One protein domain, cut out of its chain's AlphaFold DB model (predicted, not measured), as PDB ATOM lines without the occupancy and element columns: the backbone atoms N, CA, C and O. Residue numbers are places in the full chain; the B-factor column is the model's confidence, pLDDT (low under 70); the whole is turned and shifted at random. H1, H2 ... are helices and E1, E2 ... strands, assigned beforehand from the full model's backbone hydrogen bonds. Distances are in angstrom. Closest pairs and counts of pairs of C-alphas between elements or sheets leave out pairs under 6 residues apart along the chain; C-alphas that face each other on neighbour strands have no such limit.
ATOM      1  N   ALA A  27     -28.857 -44.170 -12.271       98.44
ATOM      2  CA  ALA A  27     -28.724 -43.361 -11.072       98.44
ATOM      3  C   ALA A  27     -27.837 -42.146 -11.318       98.44
ATOM      4  O   ALA A  27     -27.141 -42.055 -12.328       98.44
ATOM      5  N   GLY A  28     -27.872 -41.204 -10.389       98.06
ATOM      6  CA  GLY A  28     -27.028 -40.023 -10.413       98.06
ATOM      7  C   GLY A  28     -27.027 -39.321  -9.066       98.06
ATOM      8  O   GLY A  28     -27.889 -39.555  -8.218       98.06
ATOM      9  N   GLY A  29     -26.051 -38.442  -8.879       97.44
ATOM     10  CA  GLY A  29     -25.940 -37.601  -7.697       97.44
ATOM     11  C   GLY A  29     -25.181 -36.323  -8.017       97.44
ATOM     12  O   GLY A  29     -24.244 -36.356  -8.815       97.44
ATOM     13  N   THR A  30     -25.592 -35.217  -7.403       97.25
ATOM     14  CA  THR A  30     -24.946 -33.907  -7.533       97.25
ATOM     15  C   THR A  30     -24.745 -33.243  -6.171       97.25
ATOM     16  O   THR A  30     -25.328 -33.650  -5.161       97.25
ATOM     17  N   TYR A  31     -23.903 -32.215  -6.156       96.19
ATOM     18  CA  TYR A  31     -23.758 -31.283  -5.049       96.19
ATOM     19  C   TYR A  31     -24.697 -30.092  -5.259       96.19
ATOM     20  O   TYR A  31     -24.464 -29.243  -6.112       96.19
ATOM     21  N   ALA A  32     -25.751 -30.019  -4.457       95.06
ATOM     22  CA  ALA A  32     -26.704 -28.922  -4.412       95.06
ATOM     23  C   ALA A  32     -26.354 -27.880  -3.334       95.06
ATOM     24  O   ALA A  32     -26.829 -26.742  -3.401       95.06
ATOM     25  N   GLY A  33     -25.531 -28.229  -2.338       93.38
ATOM     26  CA  GLY A  33     -25.149 -27.335  -1.238       93.38
ATOM     27  C   GLY A  33     -26.196 -27.249  -0.124       93.38
ATOM     28  O   GLY A  33     -26.312 -26.214   0.544       93.38
ATOM     29  N   ILE A  34     -26.986 -28.310   0.050       92.81
ATOM     30  CA  ILE A  34     -27.901 -28.531   1.178       92.81
ATOM     31  C   ILE A  34     -27.091 -28.875   2.429       92.81
ATOM     32  O   ILE A  34     -27.390 -28.366   3.512       92.81
ATOM     33  N   LYS A  35     -26.048 -29.703   2.290       86.69
ATOM     34  CA  LYS A  35     -25.105 -29.972   3.379       86.69
ATOM     35  C   LYS A  35     -24.241 -28.749   3.633       86.69
ATOM     36  O   LYS A  35     -23.520 -28.290   2.753       86.69
ATOM     37  N   THR A  36     -24.295 -28.258   4.863       77.25
ATOM     38  CA  THR A  36     -23.494 -27.119   5.332       77.25
ATOM     39  C   THR A  36     -22.450 -27.521   6.375       77.25
ATOM     40  O   THR A  36     -21.879 -26.650   7.018       77.25
ATOM     41  N   TYR A  37     -22.258 -28.822   6.611       68.94
ATOM     42  CA  TYR A  37     -21.321 -29.362   7.597       68.94
ATOM     43  C   TYR A  37     -20.240 -30.207   6.913       68.94
ATOM     44  O   TYR A  37     -20.527 -30.925   5.953       68.94
ATOM     45  N   GLY A  38     -19.020 -30.149   7.453       66.19
ATOM     46  CA  GLY A  38     -17.816 -30.741   6.862       66.19
ATOM     47  C   GLY A  38     -16.996 -29.724   6.065       66.19
ATOM     48  O   GLY A  38     -17.521 -28.700   5.638       66.19
ATOM     49  N   ASP A  39     -15.710 -30.026   5.889       61.97
ATOM     50  CA  ASP A  39     -14.733 -29.090   5.313       61.97
ATOM     51  C   ASP A  39     -14.786 -29.012   3.774       61.97
ATOM     52  O   ASP A  39     -14.299 -28.045   3.196       61.97
ATOM     53  N   ASP A  40     -15.449 -29.973   3.113       72.06
ATOM     54  CA  ASP A  40     -15.501 -30.091   1.650       72.06
ATOM     55  C   ASP A  40     -16.936 -30.187   1.094       72.06
ATOM     56  O   ASP A  40     -17.813 -30.785   1.733       72.06
ATOM     57  N   PRO A  41     -17.192 -29.689  -0.136       77.75
ATOM     58  CA  PRO A  41     -18.437 -29.929  -0.867       77.75
ATOM     59  C   PRO A  41     -18.704 -31.428  -1.064       77.75
ATOM     60  O   PRO A  41     -17.901 -32.151  -1.654       77.75
ATOM     61  N   ARG A  42     -19.864 -31.911  -0.605       88.44
ATOM     62  CA  ARG A  42     -20.267 -33.325  -0.712       88.44
ATOM     63  C   ARG A  42     -21.594 -33.453  -1.430       88.44
ATOM     64  O   ARG A  42     -22.540 -32.778  -1.039       88.44
ATOM     65  N   LEU A  43     -21.684 -34.373  -2.395       94.62
ATOM     66  CA  LEU A  43     -22.945 -34.702  -3.073       94.62
ATOM     67  C   LEU A  43     -24.068 -34.882  -2.043       94.62
ATOM     68  O   LEU A  43     -23.864 -35.522  -1.009       94.62
ATOM     69  N   ASP A  44     -25.235 -34.313  -2.305       95.62
ATOM     70  CA  ASP A  44     -26.327 -34.234  -1.328       95.62
ATOM     71  C   ASP A  44     -27.731 -34.315  -1.941       95.62
ATOM     72  O   ASP A  44     -28.720 -34.320  -1.208       95.62
ATOM     73  N   VAL A  45     -27.823 -34.461  -3.265       97.62
ATOM     74  CA  VAL A  45     -29.053 -34.782  -3.994       97.62
ATOM     75  C   VAL A  45     -28.764 -35.920  -4.961       97.62
ATOM     76  O   VAL A  45     -27.778 -35.873  -5.696       97.62
ATOM     77  N   GLY A  46     -29.616 -36.943  -4.980       97.94
ATOM     78  CA  GLY A  46     -29.469 -38.093  -5.865       97.94
ATOM     79  C   GLY A  46     -30.801 -38.641  -6.354       97.94
ATOM     80  O   GLY A  46     -31.825 -38.497  -5.695       97.94
ATOM     81  N   ILE A  47     -30.778 -39.281  -7.519       98.56
ATOM     82  CA  ILE A  47     -31.932 -39.973  -8.101       98.56
ATOM     83  C   ILE A  47     -31.503 -41.398  -8.451       98.56
ATOM     84  O   ILE A  47     -30.449 -41.597  -9.053       98.56
ATOM     85  N   LEU A  48     -32.338 -42.371  -8.095       98.50
ATOM     86  CA  LEU A  48     -32.296 -43.750  -8.571       98.50
ATOM     87  C   LEU A  48     -33.583 -44.010  -9.353       98.50
ATOM     88  O   LEU A  48     -34.676 -43.894  -8.809       98.50
ATOM     89  N   GLY A  49     -33.462 -44.346 -10.629       98.12
ATOM     90  CA  GLY A  49     -34.585 -44.539 -11.537       98.12
ATOM     91  C   GLY A  49     -34.572 -45.904 -12.203       98.12
ATOM     92  O   GLY A  49     -33.515 -46.471 -12.482       98.12
ATOM     93  N   GLY A  50     -35.761 -46.411 -12.508       97.44
ATOM     94  CA  GLY A  50     -35.947 -47.511 -13.439       97.44
ATOM     95  C   GLY A  50     -35.999 -46.999 -14.876       97.44
ATOM     96  O   GLY A  50     -36.685 -46.022 -15.186       97.44
ATOM     97  N   THR A  51     -35.330 -47.712 -15.780       95.62
ATOM     98  CA  THR A  51     -35.523 -47.565 -17.238       95.62
ATOM     99  C   THR A  51     -36.951 -47.929 -17.672       95.62
ATOM    100  O   THR A  51     -37.390 -47.531 -18.745       95.62
ATOM    101  N   GLY A  52     -37.700 -48.624 -16.807       94.88
ATOM    102  CA  GLY A  52     -39.136 -48.872 -16.909       94.88
ATOM    103  C   GLY A  52     -39.812 -48.895 -15.527       94.88
ATOM    104  O   GLY A  52     -39.187 -48.517 -14.533       94.88
ATOM    105  N   PRO A  53     -41.088 -49.312 -15.448       96.19
ATOM    106  CA  PRO A  53     -41.819 -49.450 -14.188       96.19
ATOM    107  C   PRO A  53     -41.192 -50.485 -13.246       96.19
ATOM    108  O   PRO A  53     -40.819 -51.579 -13.664       96.19
ATOM    109  N   LEU A  54     -41.128 -50.151 -11.959       95.94
ATOM    110  CA  LEU A  54     -40.532 -50.956 -10.898       95.94
ATOM    111  C   LEU A  54     -41.610 -51.421  -9.918       95.94
ATOM    112  O   LEU A  54     -42.431 -50.628  -9.462       95.94
ATOM    113  N   THR A  55     -41.572 -52.703  -9.553       95.62
ATOM    114  CA  THR A  55     -42.297 -53.193  -8.371       95.62
ATOM    115  C   THR A  55     -41.480 -52.850  -7.135       95.62
ATOM    116  O   THR A  55     -40.289 -53.156  -7.093       95.62
ATOM    117  N   VAL A  56     -42.104 -52.225  -6.137       94.50
ATOM    118  CA  VAL A  56     -41.406 -51.770  -4.930       94.50
ATOM    119  C   VAL A  56     -42.117 -52.247  -3.675       94.50
ATOM    120  O   VAL A  56     -43.340 -52.237  -3.587       94.50
ATOM    121  N   ALA A  57     -41.313 -52.651  -2.695       92.38
ATOM    122  CA  ALA A  57     -41.728 -52.869  -1.322       92.38
ATOM    123  C   ALA A  57     -40.976 -51.876  -0.428       92.38
ATOM    124  O   ALA A  57     -39.772 -51.679  -0.597       92.38
ATOM    125  N   GLY A  58     -41.686 -51.257   0.515       90.81
ATOM    126  CA  GLY A  58     -41.127 -50.281   1.446       90.81
ATOM    127  C   GLY A  58     -41.484 -50.628   2.886       90.81
ATOM    128  O   GLY A  58     -42.635 -50.932   3.192       90.81
ATOM    129  N   VAL A  68     -41.766 -36.026   6.521       94.25
ATOM    130  CA  VAL A  68     -42.820 -35.815   5.517       94.25
ATOM    131  C   VAL A  68     -42.722 -36.841   4.380       94.25
ATOM    132  O   VAL A  68     -43.738 -37.373   3.934       94.25
ATOM    133  N   SER A  69     -41.495 -37.174   3.975       95.31
ATOM    134  CA  SER A  69     -41.172 -38.217   2.993       95.31
ATOM    135  C   SER A  69     -41.795 -39.573   3.324       95.31
ATOM    136  O   SER A  69     -42.352 -40.229   2.453       95.31
ATOM    137  N   VAL A  70     -41.784 -39.973   4.598       96.31
ATOM    138  CA  VAL A  70     -42.371 -41.249   5.035       96.31
ATOM    139  C   VAL A  70     -43.876 -41.286   4.771       96.31
ATOM    140  O   VAL A  70     -44.409 -42.314   4.359       96.31
ATOM    141  N   THR A  71     -44.572 -40.177   5.017       95.75
ATOM    142  CA  THR A  71     -46.015 -40.073   4.779       95.75
ATOM    143  C   THR A  71     -46.326 -40.065   3.282       95.75
ATOM    144  O   THR A  71     -47.248 -40.760   2.852       95.75
ATOM    145  N   TRP A  72     -45.530 -39.340   2.491       97.38
ATOM    146  CA  TRP A  72     -45.617 -39.332   1.028       97.38
ATOM    147  C   TRP A  72     -45.453 -40.739   0.444       97.38
ATOM    148  O   TRP A  72     -46.342 -41.217  -0.261       97.38
ATOM    149  N   ASP A  73     -44.369 -41.429   0.800       97.69
ATOM    150  CA  ASP A  73     -44.042 -42.754   0.274       97.69
ATOM    151  C   ASP A  73     -45.088 -43.803   0.664       97.69
ATOM    152  O   ASP A  73     -45.454 -44.645  -0.155       97.69
ATOM    153  N   LYS A  74     -45.628 -43.742   1.890       96.50
ATOM    154  CA  LYS A  74     -46.740 -44.612   2.307       96.50
ATOM    155  C   LYS A  74     -47.988 -44.405   1.444       96.50
ATOM    156  O   LYS A  74     -48.615 -45.392   1.074       96.50
ATOM    157  N   SER A  75     -48.343 -43.157   1.123       96.75
ATOM    158  CA  SER A  75     -49.471 -42.846   0.225       96.75
ATOM    159  C   SER A  75     -49.199 -43.352  -1.191       96.75
ATOM    160  O   SER A  75     -50.032 -44.065  -1.746       96.75
ATOM    161  N   VAL A  76     -48.005 -43.096  -1.737       97.31
ATOM    162  CA  VAL A  76     -47.609 -43.600  -3.061       97.31
ATOM    163  C   VAL A  76     -47.715 -45.124  -3.129       97.31
ATOM    164  O   VAL A  76     -48.354 -45.643  -4.039       97.31
ATOM    165  N   LEU A  77     -47.157 -45.852  -2.158       95.62
ATOM    166  CA  LEU A  77     -47.185 -47.320  -2.155       95.62
ATOM    167  C   LEU A  77     -48.571 -47.918  -1.857       95.62
ATOM    168  O   LEU A  77     -48.807 -49.078  -2.188       95.62
ATOM    169  N   ALA A  78     -49.486 -47.163  -1.248       94.69
ATOM    170  CA  ALA A  78     -50.875 -47.586  -1.070       94.69
ATOM    171  C   ALA A  78     -51.701 -47.432  -2.361       94.69
ATOM    172  O   ALA A  78     -52.617 -48.214  -2.611       94.69
ATOM    173  N   GLU A  79     -51.382 -46.426  -3.178       92.38
ATOM    174  CA  GLU A  79     -52.142 -46.062  -4.379       92.38
ATOM    175  C   GLU A  79     -51.567 -46.666  -5.667       92.38
ATOM    176  O   GLU A  79     -52.296 -46.900  -6.637       92.38
ATOM    177  N   ARG A  80     -50.251 -46.897  -5.712       89.81
ATOM    178  CA  ARG A  80     -49.528 -47.339  -6.905       89.81
ATOM    179  C   ARG A  80     -48.984 -48.747  -6.734       89.81
ATOM    180  O   ARG A  80     -48.292 -49.068  -5.777       89.81
ATOM    181  N   ARG A  81     -49.220 -49.579  -7.749       87.44
ATOM    182  CA  ARG A  81     -48.605 -50.910  -7.864       87.44
ATOM    183  C   ARG A  81     -47.173 -50.856  -8.405       87.44
ATOM    184  O   ARG A  81     -46.389 -51.766  -8.151       87.44
ATOM    185  N   LEU A  82     -46.862 -49.829  -9.193       94.75
ATOM    186  CA  LEU A  82     -45.582 -49.643  -9.863       94.75
ATOM    187  C   LEU A  82     -45.120 -48.201  -9.670       94.75
ATOM    188  O   LEU A  82     -45.934 -47.286  -9.726       94.75
ATOM    189  N   VAL A  83     -43.817 -48.017  -9.490       97.06
ATOM    190  CA  VAL A  83     -43.161 -46.706  -9.394       97.06
ATOM    191  C   VAL A  83     -42.049 -46.611 -10.439       97.06
ATOM    192  O   VAL A  83     -41.757 -47.570 -11.154       97.06
ATOM    193  N   ARG A  84     -41.423 -45.448 -10.568       97.81
ATOM    194  CA  ARG A  84     -40.379 -45.152 -11.556       97.81
ATOM    195  C   ARG A  84     -39.036 -44.817 -10.930       97.81
ATOM    196  O   ARG A  84     -38.022 -44.940 -11.614       97.81
ATOM    197  N   GLY A  85     -38.996 -44.456  -9.652       97.31
ATOM    198  CA  GLY A  85     -37.734 -44.210  -8.970       97.31
ATOM    199  C   GLY A  85     -37.875 -43.675  -7.554       97.31
ATOM    200  O   GLY A  85     -38.968 -43.579  -6.998       97.31
ATOM    201  N   LEU A  86     -36.722 -43.319  -7.004       98.12
ATOM    202  CA  LEU A  86     -36.512 -42.735  -5.693       98.12
ATOM    203  C   LEU A  86     -35.607 -41.512  -5.856       98.12
ATOM    204  O   LEU A  86     -34.519 -41.606  -6.432       98.12
ATOM    205  N   VAL A  87     -36.035 -40.378  -5.320       98.50
ATOM    206  CA  VAL A  87     -35.192 -39.195  -5.152       98.50
ATOM    207  C   VAL A  87     -34.790 -39.062  -3.694       98.50
ATOM    208  O   VAL A  87     -35.613 -39.193  -2.792       98.50
ATOM    209  N   CYS A  88     -33.513 -38.790  -3.469       97.88
ATOM    210  CA  CYS A  88     -32.944 -38.632  -2.146       97.88
ATOM    211  C   CYS A  88     -32.306 -37.256  -1.994       97.88
ATOM    212  O   CYS A  88     -31.596 -36.793  -2.889       97.88
ATOM    213  N   ASN A  89     -32.470 -36.653  -0.822       96.75
ATOM    214  CA  ASN A  89     -31.629 -35.552  -0.378       96.75
ATOM    215  C   ASN A  89     -31.003 -35.870   0.985       96.75
ATOM    216  O   ASN A  89     -31.591 -36.560   1.823       96.75
ATOM    217  N   SER A  90     -29.825 -35.315   1.234       94.50
ATOM    218  CA  SER A  90     -29.141 -35.422   2.517       94.50
ATOM    219  C   SER A  90     -28.706 -34.052   3.044       94.50
ATOM    220  O   SER A  90     -28.636 -33.066   2.315       94.50
ATOM    221  N   GLY A  91     -28.489 -33.963   4.356       91.50
ATOM    222  CA  GLY A  91     -28.215 -32.717   5.078       91.50
ATOM    223  C   GLY A  91     -29.451 -32.051   5.699       91.50
ATOM    224  O   GLY A  91     -29.317 -31.291   6.657       91.50
ATOM    225  N   ASN A  92     -30.658 -32.406   5.255       95.00
ATOM    226  CA  ASN A  92     -31.924 -31.959   5.838       95.00
ATOM    227  C   ASN A  92     -32.965 -33.089   5.766       95.00
ATOM    228  O   ASN A  92     -33.222 -33.632   4.692       95.00
ATOM    229  N   ALA A  93     -33.558 -33.441   6.910       93.75
ATOM    230  CA  ALA A  93     -34.494 -34.559   7.017       93.75
ATOM    231  C   ALA A  93     -35.925 -34.240   6.553       93.75
ATOM    232  O   ALA A  93     -36.705 -35.169   6.377       93.75
ATOM    233  N   ASN A  94     -36.282 -32.963   6.376       94.88
ATOM    234  CA  ASN A  94     -37.656 -32.513   6.123       94.88
ATOM    235  C   ASN A  94     -38.673 -33.153   7.092       94.88
ATOM    236  O   ASN A  94     -39.670 -33.767   6.703       94.88
ATOM    237  N   THR A  95     -38.369 -33.043   8.384       94.25
ATOM    238  CA  THR A  95     -39.143 -33.634   9.481       94.25
ATOM    239  C   THR A  95     -39.536 -32.528  10.449       94.25
ATOM    240  O   THR A  95     -38.692 -31.699  10.792       94.25
ATOM    241  N   VAL A  96     -40.796 -32.518  10.903       93.75
ATOM    242  CA  VAL A  96     -41.386 -31.432  11.720       93.75
ATOM    243  C   VAL A  96     -41.380 -30.080  10.984       93.75
ATOM    244  O   VAL A  96     -40.994 -29.047  11.518       93.75
ATOM    245  N   THR A  97     -41.793 -30.089   9.717       94.31
ATOM    246  CA  THR A  97     -41.804 -28.914   8.819       94.31
ATOM    247  C   THR A  97     -43.215 -28.484   8.391       94.31
ATOM    248  O   THR A  97     -43.377 -27.502   7.663       94.31
ATOM    249  N   GLY A  98     -44.248 -29.187   8.870       93.69
ATOM    250  CA  GLY A  98     -45.659 -28.886   8.621       93.69
ATOM    251  C   GLY A  98     -46.031 -28.855   7.135       93.69
ATOM    252  O   GLY A  98     -45.376 -29.473   6.295       93.69
ATOM    253  N   ALA A  99     -47.062 -28.075   6.803       96.38
ATOM    254  CA  ALA A  99     -47.598 -27.981   5.443       96.38
ATOM    255  C   ALA A  99     -46.579 -27.480   4.399       96.38
ATOM    256  O   ALA A  99     -46.727 -27.764   3.213       96.38
ATOM    257  N   GLN A 100     -45.551 -26.723   4.807       97.81
ATOM    258  CA  GLN A 100     -44.480 -26.338   3.881       97.81
ATOM    259  C   GLN A 100     -43.646 -27.554   3.481       97.81
ATOM    260  O   GLN A 100     -43.432 -27.763   2.292       97.81
ATOM    261  N   GLY A 101     -43.261 -28.395   4.444       97.19
ATOM    262  CA  GLY A 101     -42.524 -29.623   4.158       97.19
ATOM    263  C   GLY A 101     -43.277 -30.570   3.227       97.19
ATOM    264  O   GLY A 101     -42.656 -31.187   2.364       97.19
ATOM    265  N   GLU A 102     -44.604 -30.655   3.369       97.44
ATOM    266  CA  GLU A 102     -45.494 -31.421   2.477       97.44
ATOM    267  C   GLU A 102     -45.443 -30.910   1.036       97.44
ATOM    268  O   GLU A 102     -45.261 -31.700   0.105       97.44
ATOM    269  N   ARG A 103     -45.531 -29.588   0.845       98.31
ATOM    270  CA  ARG A 103     -45.386 -28.961  -0.478       98.31
ATOM    271  C   ARG A 103     -43.998 -29.191  -1.065       98.31
ATOM    272  O   ARG A 103     -43.895 -29.533  -2.240       98.31
ATOM    273  N   ASP A 104     -42.957 -29.043  -0.252       98.31
ATOM    274  CA  ASP A 104     -41.569 -29.258  -0.667       98.31
ATOM    275  C   ASP A 104     -41.356 -30.706  -1.125       98.31
ATOM    276  O   ASP A 104     -40.767 -30.948  -2.177       98.31
ATOM    277  N   CYS A 105     -41.902 -31.681  -0.390       98.19
ATOM    278  CA  CYS A 105     -41.826 -33.097  -0.741       98.19
ATOM    279  C   CYS A 105     -42.528 -33.397  -2.075       98.19
ATOM    280  O   CYS A 105     -41.926 -34.008  -2.961       98.19
ATOM    281  N   ALA A 106     -43.751 -32.892  -2.267       98.44
ATOM    282  CA  ALA A 106     -44.477 -33.040  -3.529       98.44
ATOM    283  C   ALA A 106     -43.738 -32.379  -4.706       98.44
ATOM    284  O   ALA A 106     -43.686 -32.926  -5.810       98.44
ATOM    285  N   ARG A 107     -43.122 -31.212  -4.474       98.56
ATOM    286  CA  ARG A 107     -42.319 -30.501  -5.474       98.56
ATOM    287  C   ARG A 107     -41.055 -31.278  -5.846       98.56
ATOM    288  O   ARG A 107     -40.754 -31.387  -7.032       98.56
ATOM    289  N   ILE A 108     -40.356 -31.856  -4.870       98.62
ATOM    290  CA  ILE A 108     -39.192 -32.729  -5.091       98.62
ATOM    291  C   ILE A 108     -39.574 -33.945  -5.937       98.62
ATOM    292  O   ILE A 108     -38.894 -34.235  -6.924       98.62
ATOM    293  N   ALA A 109     -40.681 -34.614  -5.599       98.62
ATOM    294  CA  ALA A 109     -41.186 -35.744  -6.372       98.62
ATOM    295  C   ALA A 109     -41.494 -35.343  -7.822       98.62
ATOM    296  O   ALA A 109     -41.059 -36.019  -8.749       98.62
ATOM    297  N   ALA A 110     -42.168 -34.208  -8.034       98.69
ATOM    298  CA  ALA A 110     -42.483 -33.704  -9.370       98.69
ATOM    299  C   ALA A 110     -41.231 -33.360 -10.197       98.69
ATOM    300  O   ALA A 110     -41.166 -33.671 -11.386       98.69
ATOM    301  N   LEU A 111     -40.218 -32.750  -9.576       98.56
ATOM    302  CA  LEU A 111     -38.950 -32.435 -10.238       98.56
ATOM    303  C   LEU A 111     -38.203 -33.705 -10.650       98.56
ATOM    304  O   LEU A 111     -37.760 -33.814 -11.792       98.56
ATOM    305  N   ALA A 112     -38.106 -34.689  -9.757       98.50
ATOM    306  CA  ALA A 112     -37.502 -35.979 -10.072       98.50
ATOM    307  C   ALA A 112     -38.302 -36.748 -11.137       98.50
ATOM    308  O   ALA A 112     -37.714 -37.336 -12.044       98.50
ATOM    309  N   ALA A 113     -39.632 -36.686 -11.090       98.12
ATOM    310  CA  ALA A 113     -40.503 -37.299 -12.082       98.12
ATOM    311  C   ALA A 113     -40.302 -36.709 -13.483       98.12
ATOM    312  O   ALA A 113     -40.237 -37.456 -14.459       98.12
ATOM    313  N   ALA A 114     -40.082 -35.395 -13.591       98.06
ATOM    314  CA  ALA A 114     -39.716 -34.762 -14.856       98.06
ATOM    315  C   ALA A 114     -38.375 -35.288 -15.407       98.06
ATOM    316  O   ALA A 114     -38.247 -35.495 -16.612       98.06
ATOM    317  N   ARG A 115     -37.389 -35.570 -14.539       97.44
ATOM    318  CA  ARG A 115     -36.108 -36.194 -14.940       97.44
ATOM    319  C   ARG A 115     -36.283 -37.640 -15.415       97.44
ATOM    320  O   ARG A 115     -35.517 -38.090 -16.262       97.44
ATOM    321  N   LEU A 116     -37.266 -38.358 -14.872       97.19
ATOM    322  CA  LEU A 116     -37.553 -39.765 -15.177       97.19
ATOM    323  C   LEU A 116     -38.613 -39.956 -16.278       97.19
ATOM    324  O   LEU A 116     -38.833 -41.085 -16.728       97.19
ATOM    325  N   GLY A 117     -39.274 -38.879 -16.714       96.94
ATOM    326  CA  GLY A 117     -40.388 -38.932 -17.659       96.94
ATOM    327  C   GLY A 117     -41.574 -39.722 -17.101       96.94
ATOM    328  O   GLY A 117     -42.003 -40.705 -17.710       96.94
ATOM    329  N   CYS A 118     -42.052 -39.364 -15.908       97.31
ATOM    330  CA  CYS A 118     -43.182 -40.025 -15.249       97.31
ATOM    331  C   CYS A 118     -44.071 -39.064 -14.455       97.31
ATOM    332  O   CYS A 118     -43.819 -37.861 -14.418       97.31
ATOM    333  N   ASP A 119     -45.113 -39.609 -13.823       97.25
ATOM    334  CA  ASP A 119     -45.943 -38.867 -12.879       97.25
ATOM    335  C   ASP A 119     -45.215 -38.678 -11.539       97.25
ATOM    336  O   ASP A 119     -44.416 -39.521 -11.121       97.25
ATOM    337  N   ALA A 120     -45.507 -37.579 -10.840       97.62
ATOM    338  CA  ALA A 120     -44.937 -37.301  -9.521       97.62
ATOM    339  C   ALA A 120     -45.274 -38.402  -8.506       97.62
ATOM    340  O   ALA A 120     -44.438 -38.754  -7.677       97.62
ATOM    341  N   ARG A 121     -46.479 -38.983  -8.589       96.88
ATOM    342  CA  ARG A 121     -46.914 -40.086  -7.723       96.88
ATOM    343  C   ARG A 121     -46.270 -41.420  -8.071       96.88
ATOM    344  O   ARG A 121     -46.478 -42.369  -7.329       96.88
ATOM    345  N   ASP A 122     -45.461 -41.494  -9.122       97.50
ATOM    346  CA  ASP A 122     -44.634 -42.665  -9.410       97.50
ATOM    347  C   ASP A 122     -43.219 -42.522  -8.817       97.50
ATOM    348  O   ASP A 122     -42.347 -43.338  -9.110       97.50
ATOM    349  N   VAL A 123     -42.947 -41.492  -8.011       98.38
ATOM    350  CA  VAL A 123     -41.622 -41.242  -7.428       98.38
ATOM    351  C   VAL A 123     -41.690 -41.224  -5.906       98.38
ATOM    352  O   VAL A 123     -42.459 -40.476  -5.300       98.38
ATOM    353  N   LEU A 124     -40.835 -42.041  -5.295       98.50
ATOM    354  CA  LEU A 124     -40.596 -42.042  -3.856       98.50
ATOM    355  C   LEU A 124     -39.588 -40.952  -3.487       98.50
ATOM    356  O   LEU A 124     -38.721 -40.601  -4.292       98.50
ATOM    357  N   VAL A 125     -39.669 -40.434  -2.265       98.38
ATOM    358  CA  VAL A 125     -38.810 -39.360  -1.759       98.38
ATOM    359  C   VAL A 125     -38.199 -39.784  -0.433       98.38
ATOM    360  O   VAL A 125     -38.920 -40.087   0.505       98.38
ATOM    361  N   ALA A 126     -36.877 -39.704  -0.299       97.06
ATOM    362  CA  ALA A 126     -36.186 -39.911   0.971       97.06
ATOM    363  C   ALA A 126     -35.356 -38.683   1.362       97.06
ATOM    364  O   ALA A 126     -34.626 -38.107   0.557       97.06
ATOM    365  N   SER A 127     -35.431 -38.299   2.634       95.50
ATOM    366  CA  SER A 127     -34.733 -37.130   3.172       95.50
ATOM    367  C   SER A 127     -34.027 -37.509   4.467       95.50
ATOM    368  O   SER A 127     -34.610 -38.169   5.326       95.50
ATOM    369  N   THR A 128     -32.769 -37.099   4.625       92.94
ATOM    370  CA  THR A 128     -31.975 -37.381   5.830       92.94
ATOM    371  C   THR A 128     -31.128 -36.180   6.243       92.94
ATOM    372  O   THR A 128     -30.676 -35.406   5.402       92.94
ATOM    373  N   GLY A 129     -30.897 -36.003   7.543       91.81
ATOM    374  CA  GLY A 129     -30.090 -34.912   8.092       91.81
ATOM    375  C   GLY A 129     -30.772 -34.197   9.254       91.81
ATOM    376  O   GLY A 129     -31.421 -34.826  10.085       91.81
ATOM    377  N   VAL A 130     -30.603 -32.877   9.331       92.06
ATOM    378  CA  VAL A 130     -31.118 -32.070  10.449       92.06
ATOM    379  C   VAL A 130     -32.655 -32.040  10.450       92.06
ATOM    380  O   VAL A 130     -33.271 -31.856   9.401       92.06
ATOM    381  N   ILE A 131     -33.265 -32.207  11.629       93.69
ATOM    382  CA  ILE A 131     -34.721 -32.163  11.866       93.69
ATOM    383  C   ILE A 131     -35.157 -30.733  12.237       93.69
ATOM    384  O   ILE A 131     -34.388 -29.989  12.847       93.69
ATOM    385  N   GLY A 132     -36.390 -30.347  11.888       92.19
ATOM    386  CA  GLY A 132     -36.995 -29.070  12.290       92.19
ATOM    387  C   GLY A 132     -36.539 -27.858  11.472       92.19
ATOM    388  O   GLY A 132     -36.739 -26.722  11.892       92.19
ATOM    389  N   ARG A 133     -35.908 -28.078  10.311       93.88
ATOM    390  CA  ARG A 133     -35.497 -27.016   9.382       93.88
ATOM    391  C   ARG A 133     -36.180 -27.196   8.035       93.88
ATOM    392  O   ARG A 133     -36.174 -28.296   7.490       93.88
ATOM    393  N   LEU A 134     -36.704 -26.107   7.477       95.88
ATOM    394  CA  LEU A 134     -37.235 -26.106   6.113       95.88
ATOM    395  C   LEU A 134     -36.133 -26.431   5.098       95.88
ATOM    396  O   LEU A 134     -34.960 -26.097   5.306       95.88
ATOM    397  N   LEU A 135     -36.513 -27.103   4.013       96.12
ATOM    398  CA  LEU A 135     -35.598 -27.405   2.921       96.12
ATOM    399  C   LEU A 135     -35.224 -26.109   2.183       96.12
ATOM    400  O   LEU A 135     -36.103 -25.300   1.882       96.12
ATOM    401  N   PRO A 136     -33.941 -25.893   1.841       96.62
ATOM    402  CA  PRO A 136     -33.542 -24.783   0.982       96.62
ATOM    403  C   PRO A 136     -33.927 -25.106  -0.468       96.62
ATOM    404  O   PRO A 136     -33.079 -25.518  -1.261       96.62
ATOM    405  N   MET A 137     -35.214 -24.971  -0.803       97.81
ATOM    406  CA  MET A 137     -35.774 -25.504  -2.048       97.81
ATOM    407  C   MET A 137     -35.061 -25.001  -3.299       97.81
ATOM    408  O   MET A 137     -34.750 -25.819  -4.150       97.81
ATOM    409  N   GLU A 138     -34.657 -23.731  -3.378       97.56
ATOM    410  CA  GLU A 138     -33.872 -23.204  -4.511       97.56
ATOM    411  C   GLU A 138     -32.623 -24.045  -4.826       97.56
ATOM    412  O   GLU A 138     -32.308 -24.314  -5.986       97.56
ATOM    413  N   LYS A 139     -31.922 -24.512  -3.784       97.31
ATOM    414  CA  LYS A 139     -30.759 -25.392  -3.933       97.31
ATOM    415  C   LYS A 139     -31.174 -26.779  -4.406       97.31
ATOM    416  O   LYS A 139     -30.520 -27.331  -5.283       97.31
ATOM    417  N   VAL A 140     -32.250 -27.323  -3.839       97.56
ATOM    418  CA  VAL A 140     -32.794 -28.635  -4.215       97.56
ATOM    419  C   VAL A 140     -33.221 -28.640  -5.684       97.56
ATOM    420  O   VAL A 140     -32.865 -29.566  -6.408       97.56
ATOM    421  N   GLU A 141     -33.930 -27.606  -6.144       98.00
ATOM    422  CA  GLU A 141     -34.402 -27.506  -7.528       98.00
ATOM    423  C   GLU A 141     -33.234 -27.435  -8.510       98.00
ATOM    424  O   GLU A 141     -33.190 -28.212  -9.468       98.00
ATOM    425  N   ARG A 142     -32.245 -26.572  -8.229       97.62
ATOM    426  CA  ARG A 142     -31.007 -26.510  -9.016       97.62
ATOM    427  C   ARG A 142     -30.314 -27.871  -9.038       97.62
ATOM    428  O   ARG A 142     -30.034 -28.390 -10.115       97.62
ATOM    429  N   GLY A 143     -30.111 -28.478  -7.870       96.75
ATOM    430  CA  GLY A 143     -29.462 -29.779  -7.751       96.75
ATOM    431  C   GLY A 143     -30.158 -30.854  -8.585       96.75
ATOM    432  O   GLY A 143     -29.523 -31.526  -9.390       96.75
ATOM    433  N   LEU A 144     -31.480 -30.989  -8.478       97.44
ATOM    434  CA  LEU A 144     -32.232 -31.982  -9.255       97.44
ATOM    435  C   LEU A 144     -32.127 -31.763 -10.770       97.44
ATOM    436  O   LEU A 144     -32.095 -32.742 -11.521       97.44
ATOM    437  N   SER A 145     -32.032 -30.509 -11.221       97.12
ATOM    438  CA  SER A 145     -31.815 -30.197 -12.639       97.12
ATOM    439  C   SER A 145     -30.433 -30.636 -13.147       97.12
ATOM    440  O   SER A 145     -30.302 -31.032 -14.304       97.12
ATOM    441  N   GLU A 146     -29.429 -30.652 -12.267       96.81
ATOM    442  CA  GLU A 146     -28.034 -30.992 -12.572       96.81
ATOM    443  C   GLU A 146     -27.716 -32.488 -12.412       96.81
ATOM    444  O   GLU A 146     -26.653 -32.943 -12.839       96.81
ATOM    445  N   VAL A 147     -28.614 -33.291 -11.823       97.69
ATOM    446  CA  VAL A 147     -28.398 -34.741 -11.688       97.69
ATOM    447  C   VAL A 147     -28.302 -35.388 -13.073       97.69
ATOM    448  O   VAL A 147     -29.303 -35.530 -13.781       97.69
ATOM    449  N   ALA A 148     -27.102 -35.838 -13.439       97.25
ATOM    450  CA  ALA A 148     -26.862 -36.656 -14.621       97.25
ATOM    451  C   ALA A 148     -27.168 -38.132 -14.316       97.25
ATOM    452  O   ALA A 148     -26.459 -38.768 -13.534       97.25
ATOM    453  N   LEU A 149     -28.233 -38.663 -14.923       98.00
ATOM    454  CA  LEU A 149     -28.623 -40.069 -14.806       98.00
ATOM    455  C   LEU A 149     -27.814 -40.929 -15.778       98.00
ATOM    456  O   LEU A 149     -27.803 -40.662 -16.979       98.00
ATOM    457  N   ALA A 150     -27.178 -41.977 -15.264       97.75
ATOM    458  CA  ALA A 150     -26.388 -42.908 -16.058       97.75
ATOM    459  C   ALA A 150     -26.481 -44.339 -15.507       97.75
ATOM    460  O   ALA A 150     -26.794 -44.552 -14.332       97.75
ATOM    461  N   ALA A 151     -26.190 -45.326 -16.357       96.50
ATOM    462  CA  ALA A 151     -26.161 -46.741 -15.972       96.50
ATOM    463  C   ALA A 151     -24.998 -47.080 -15.013       96.50
ATOM    464  O   ALA A 151     -25.062 -48.059 -14.281       96.50
ATOM    465  N   ASP A 152     -23.957 -46.253 -14.954       95.12
ATOM    466  CA  ASP A 152     -22.821 -46.359 -14.025       95.12
ATOM    467  C   ASP A 152     -22.908 -45.346 -12.862       95.12
ATOM    468  O   ASP A 152     -21.988 -45.201 -12.056       95.12
ATOM    469  N   GLY A 153     -24.032 -44.635 -12.728       96.56
ATOM    470  CA  GLY A 153     -24.184 -43.554 -11.752       96.56
ATOM    471  C   GLY A 153     -24.426 -44.000 -10.306       96.56
ATOM    472  O   GLY A 153     -24.599 -43.148  -9.429       96.56
ATOM    473  N   GLY A 154     -24.430 -45.308 -10.023       96.12
ATOM    474  CA  GLY A 154     -24.716 -45.862  -8.697       96.12
ATOM    475  C   GLY A 154     -23.797 -45.329  -7.595       96.12
ATOM    476  O   GLY A 154     -24.268 -45.014  -6.504       96.12
ATOM    477  N   LEU A 155     -22.501 -45.157  -7.876       94.94
ATOM    478  CA  LEU A 155     -21.538 -44.592  -6.918       94.94
ATOM    479  C   LEU A 155     -21.848 -43.128  -6.564       94.94
ATOM    480  O   LEU A 155     -21.791 -42.740  -5.396       94.94
ATOM    481  N   ARG A 156     -22.225 -42.307  -7.554       96.31
ATOM    482  CA  ARG A 156     -22.618 -40.907  -7.313       96.31
ATOM    483  C   ARG A 156     -23.870 -40.829  -6.444       96.31
ATOM    484  O   ARG A 156     -23.911 -40.022  -5.520       96.31
ATOM    485  N   PHE A 157     -24.850 -41.696  -6.698       97.19
ATOM    486  CA  PHE A 157     -26.047 -41.799  -5.866       97.19
ATOM    487  C   PHE A 157     -25.712 -42.202  -4.423       97.19
ATOM    488  O   PHE A 157     -26.153 -41.538  -3.488       97.19
ATOM    489  N   ALA A 158     -24.873 -43.222  -4.222       95.06
ATOM    490  CA  ALA A 158     -24.471 -43.645  -2.878       95.06
ATOM    491  C   ALA A 158     -23.724 -42.553  -2.102       95.06
ATOM    492  O   ALA A 158     -23.916 -42.412  -0.898       95.06
ATOM    493  N   ARG A 159     -22.923 -41.727  -2.778       93.94
ATOM    494  CA  ARG A 159     -22.290 -40.555  -2.154       93.94
ATOM    495  C   ARG A 159     -23.297 -39.450  -1.821       93.94
ATOM    496  O   ARG A 159     -23.169 -38.798  -0.788       93.94
ATOM    497  N   ALA A 160     -24.322 -39.271  -2.655       94.94
ATOM    498  CA  ALA A 160     -25.356 -38.257  -2.460       94.94
ATOM    499  C   ALA A 160     -26.268 -38.503  -1.248       94.94
ATOM    500  O   ALA A 160     -26.859 -37.560  -0.728       94.94
ATOM    501  N   ILE A 161     -26.379 -39.744  -0.770       93.75
ATOM    502  CA  ILE A 161     -27.242 -40.106   0.372       93.75
ATOM    503  C   ILE A 161     -26.498 -40.160   1.716       93.75
ATOM    504  O   ILE A 161     -27.131 -40.291   2.761       93.75
ATOM    505  N   MET A 162     -25.168 -40.025   1.711       91.75
ATOM    506  CA  MET A 162     -24.350 -40.002   2.931       91.75
ATOM    507  C   MET A 162     -24.681 -38.795   3.814       91.75
ATOM    508  O   MET A 162     -25.059 -37.739   3.316       91.75
ATOM    509  N   THR A 163     -24.475 -38.897   5.124       86.12
ATOM    510  CA  THR A 163     -24.555 -37.764   6.060       86.12
ATOM    511  C   THR A 163     -23.231 -37.575   6.792       86.12
ATOM    512  O   THR A 163     -22.350 -36.894   6.273       86.12
ATOM    513  N   THR A 164     -23.087 -38.165   7.976       84.88
ATOM    514  CA  THR A 164     -21.845 -38.204   8.765       84.88
ATOM    515  C   THR A 164     -20.971 -39.410   8.419       84.88
ATOM    516  O   THR A 164     -19.912 -39.597   9.011       84.88
ATOM    517  N   ASP A 165     -21.401 -40.226   7.456       83.31
ATOM    518  CA  ASP A 165     -20.653 -41.360   6.932       83.31
ATOM    519  C   ASP A 165     -19.253 -40.944   6.437       83.31
ATOM    520  O   ASP A 165     -19.086 -39.902   5.796       83.31
ATOM    521  N   THR A 166     -18.248 -41.787   6.698       84.38
ATOM    522  CA  THR A 166     -16.866 -41.597   6.216       84.38
ATOM    523  C   THR A 166     -16.599 -42.261   4.866       84.38
ATOM    524  O   THR A 166     -15.665 -41.875   4.175       84.38
ATOM    525  N   HIS A 167     -17.420 -43.241   4.490       87.44
ATOM    526  CA  HIS A 167     -17.343 -43.984   3.234       87.44
ATOM    527  C   HIS A 167     -18.750 -44.382   2.765       87.44
ATOM    528  O   HIS A 167     -19.662 -44.598   3.583       87.44
TER     529      HIS A 167
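Overview. This is residues 27 to 58 and 68 to 167 of the 201 residues of the protein "Arginine biosynthesis bifunctional protein ArgJ" of Dehalococcoidia bacterium (UniProt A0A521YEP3). A four-stranded sheet forms the middle layer, with helices H2 and H3 side by side over one face and the short helix H4 over the E1 and E2 end of the other face. Helix H1 runs alongside the sheet next to edge strand E4, extending the slab sideways rather than covering it. The 132 printed residues hold four named strands and four named helices, in the order E1 E2 H1 E3 H2 E4 H3 H4; the sheet order is E1, E2, E3, E4, mixed, and the class is mixed, helices and strands. The whole is compact, with a radius of gyration of the C-alphas of 13.6 A and spans of 42 by 36 by 24 A.

Arrangement. Start at the inner strands E2, residues 45 to 54, and E3, residues 83 to 92, which are antiparallel; look for N 48 and O 86 at 2.8 A. E1, residues 27 to 30, forms an antiparallel hairpin with E2, where N 28 and O 47 are 2.9 A apart. On the other side of E3, E4, residues 123 to 130, is parallel to it, with N 126 and O 87 at 2.8 A. H2, residues 98 to 116, makes E3, H2, E4 a strand-helix-strand unit, two parallel neighbour strands with a helix between, and its crossover is right-handed. H2 is 8.3 A in height over the sheet; its closest C-alphas to E4 are those of Ala 109 and Val 123, 5.6 A. On the same face, H3, residues 137 to 146, touches H2 at a shallow tilt of 11 degrees, the same way, closest at the C-alphas of Ala 112 and Leu 144, 6.7 A. H4, residues 154 to 160, is on the opposite face, completing three layers, helices on both faces of a sheet; its closest C-alphas to E1 are those of Phe 157 and Gly 29, 4.6 A. H1, residues 68 to 79, stands at the sheet's level and touches H2 with residues 68 to 72 alone, closest at the C-alphas of Val 68 and Glu 102, 6.0 A. In H1, H2, H3 and H4 every O i to N i+4 pair is within hydrogen-bond range.

Along the chain. Find C-alpha 27 at (-28.724, -43.361, -11.072), where E1 begins its 10.8 A. E2 spans 21.0 A and bends by 89 degrees at residue 51. E3 spans 24.0 A, E4 22.7 A, H1 17.0 A, H2 27.4 A and H3 14.2 A. H4, 9.9 A, ends at C-alpha 160, (-25.356, -38.257, -2.460).

Size, cuts and confidence. The C-alphas farthest apart, those of Asp 39 and Arg 81, are 42.4 A apart. Residues 31 to 44 make the long link from E1 to E2. Residues 59 to 67 are not printed; C-alphas 58 and 68 are 15.1 A apart across this cut. Confidence is under 70 at residues 37 to 39.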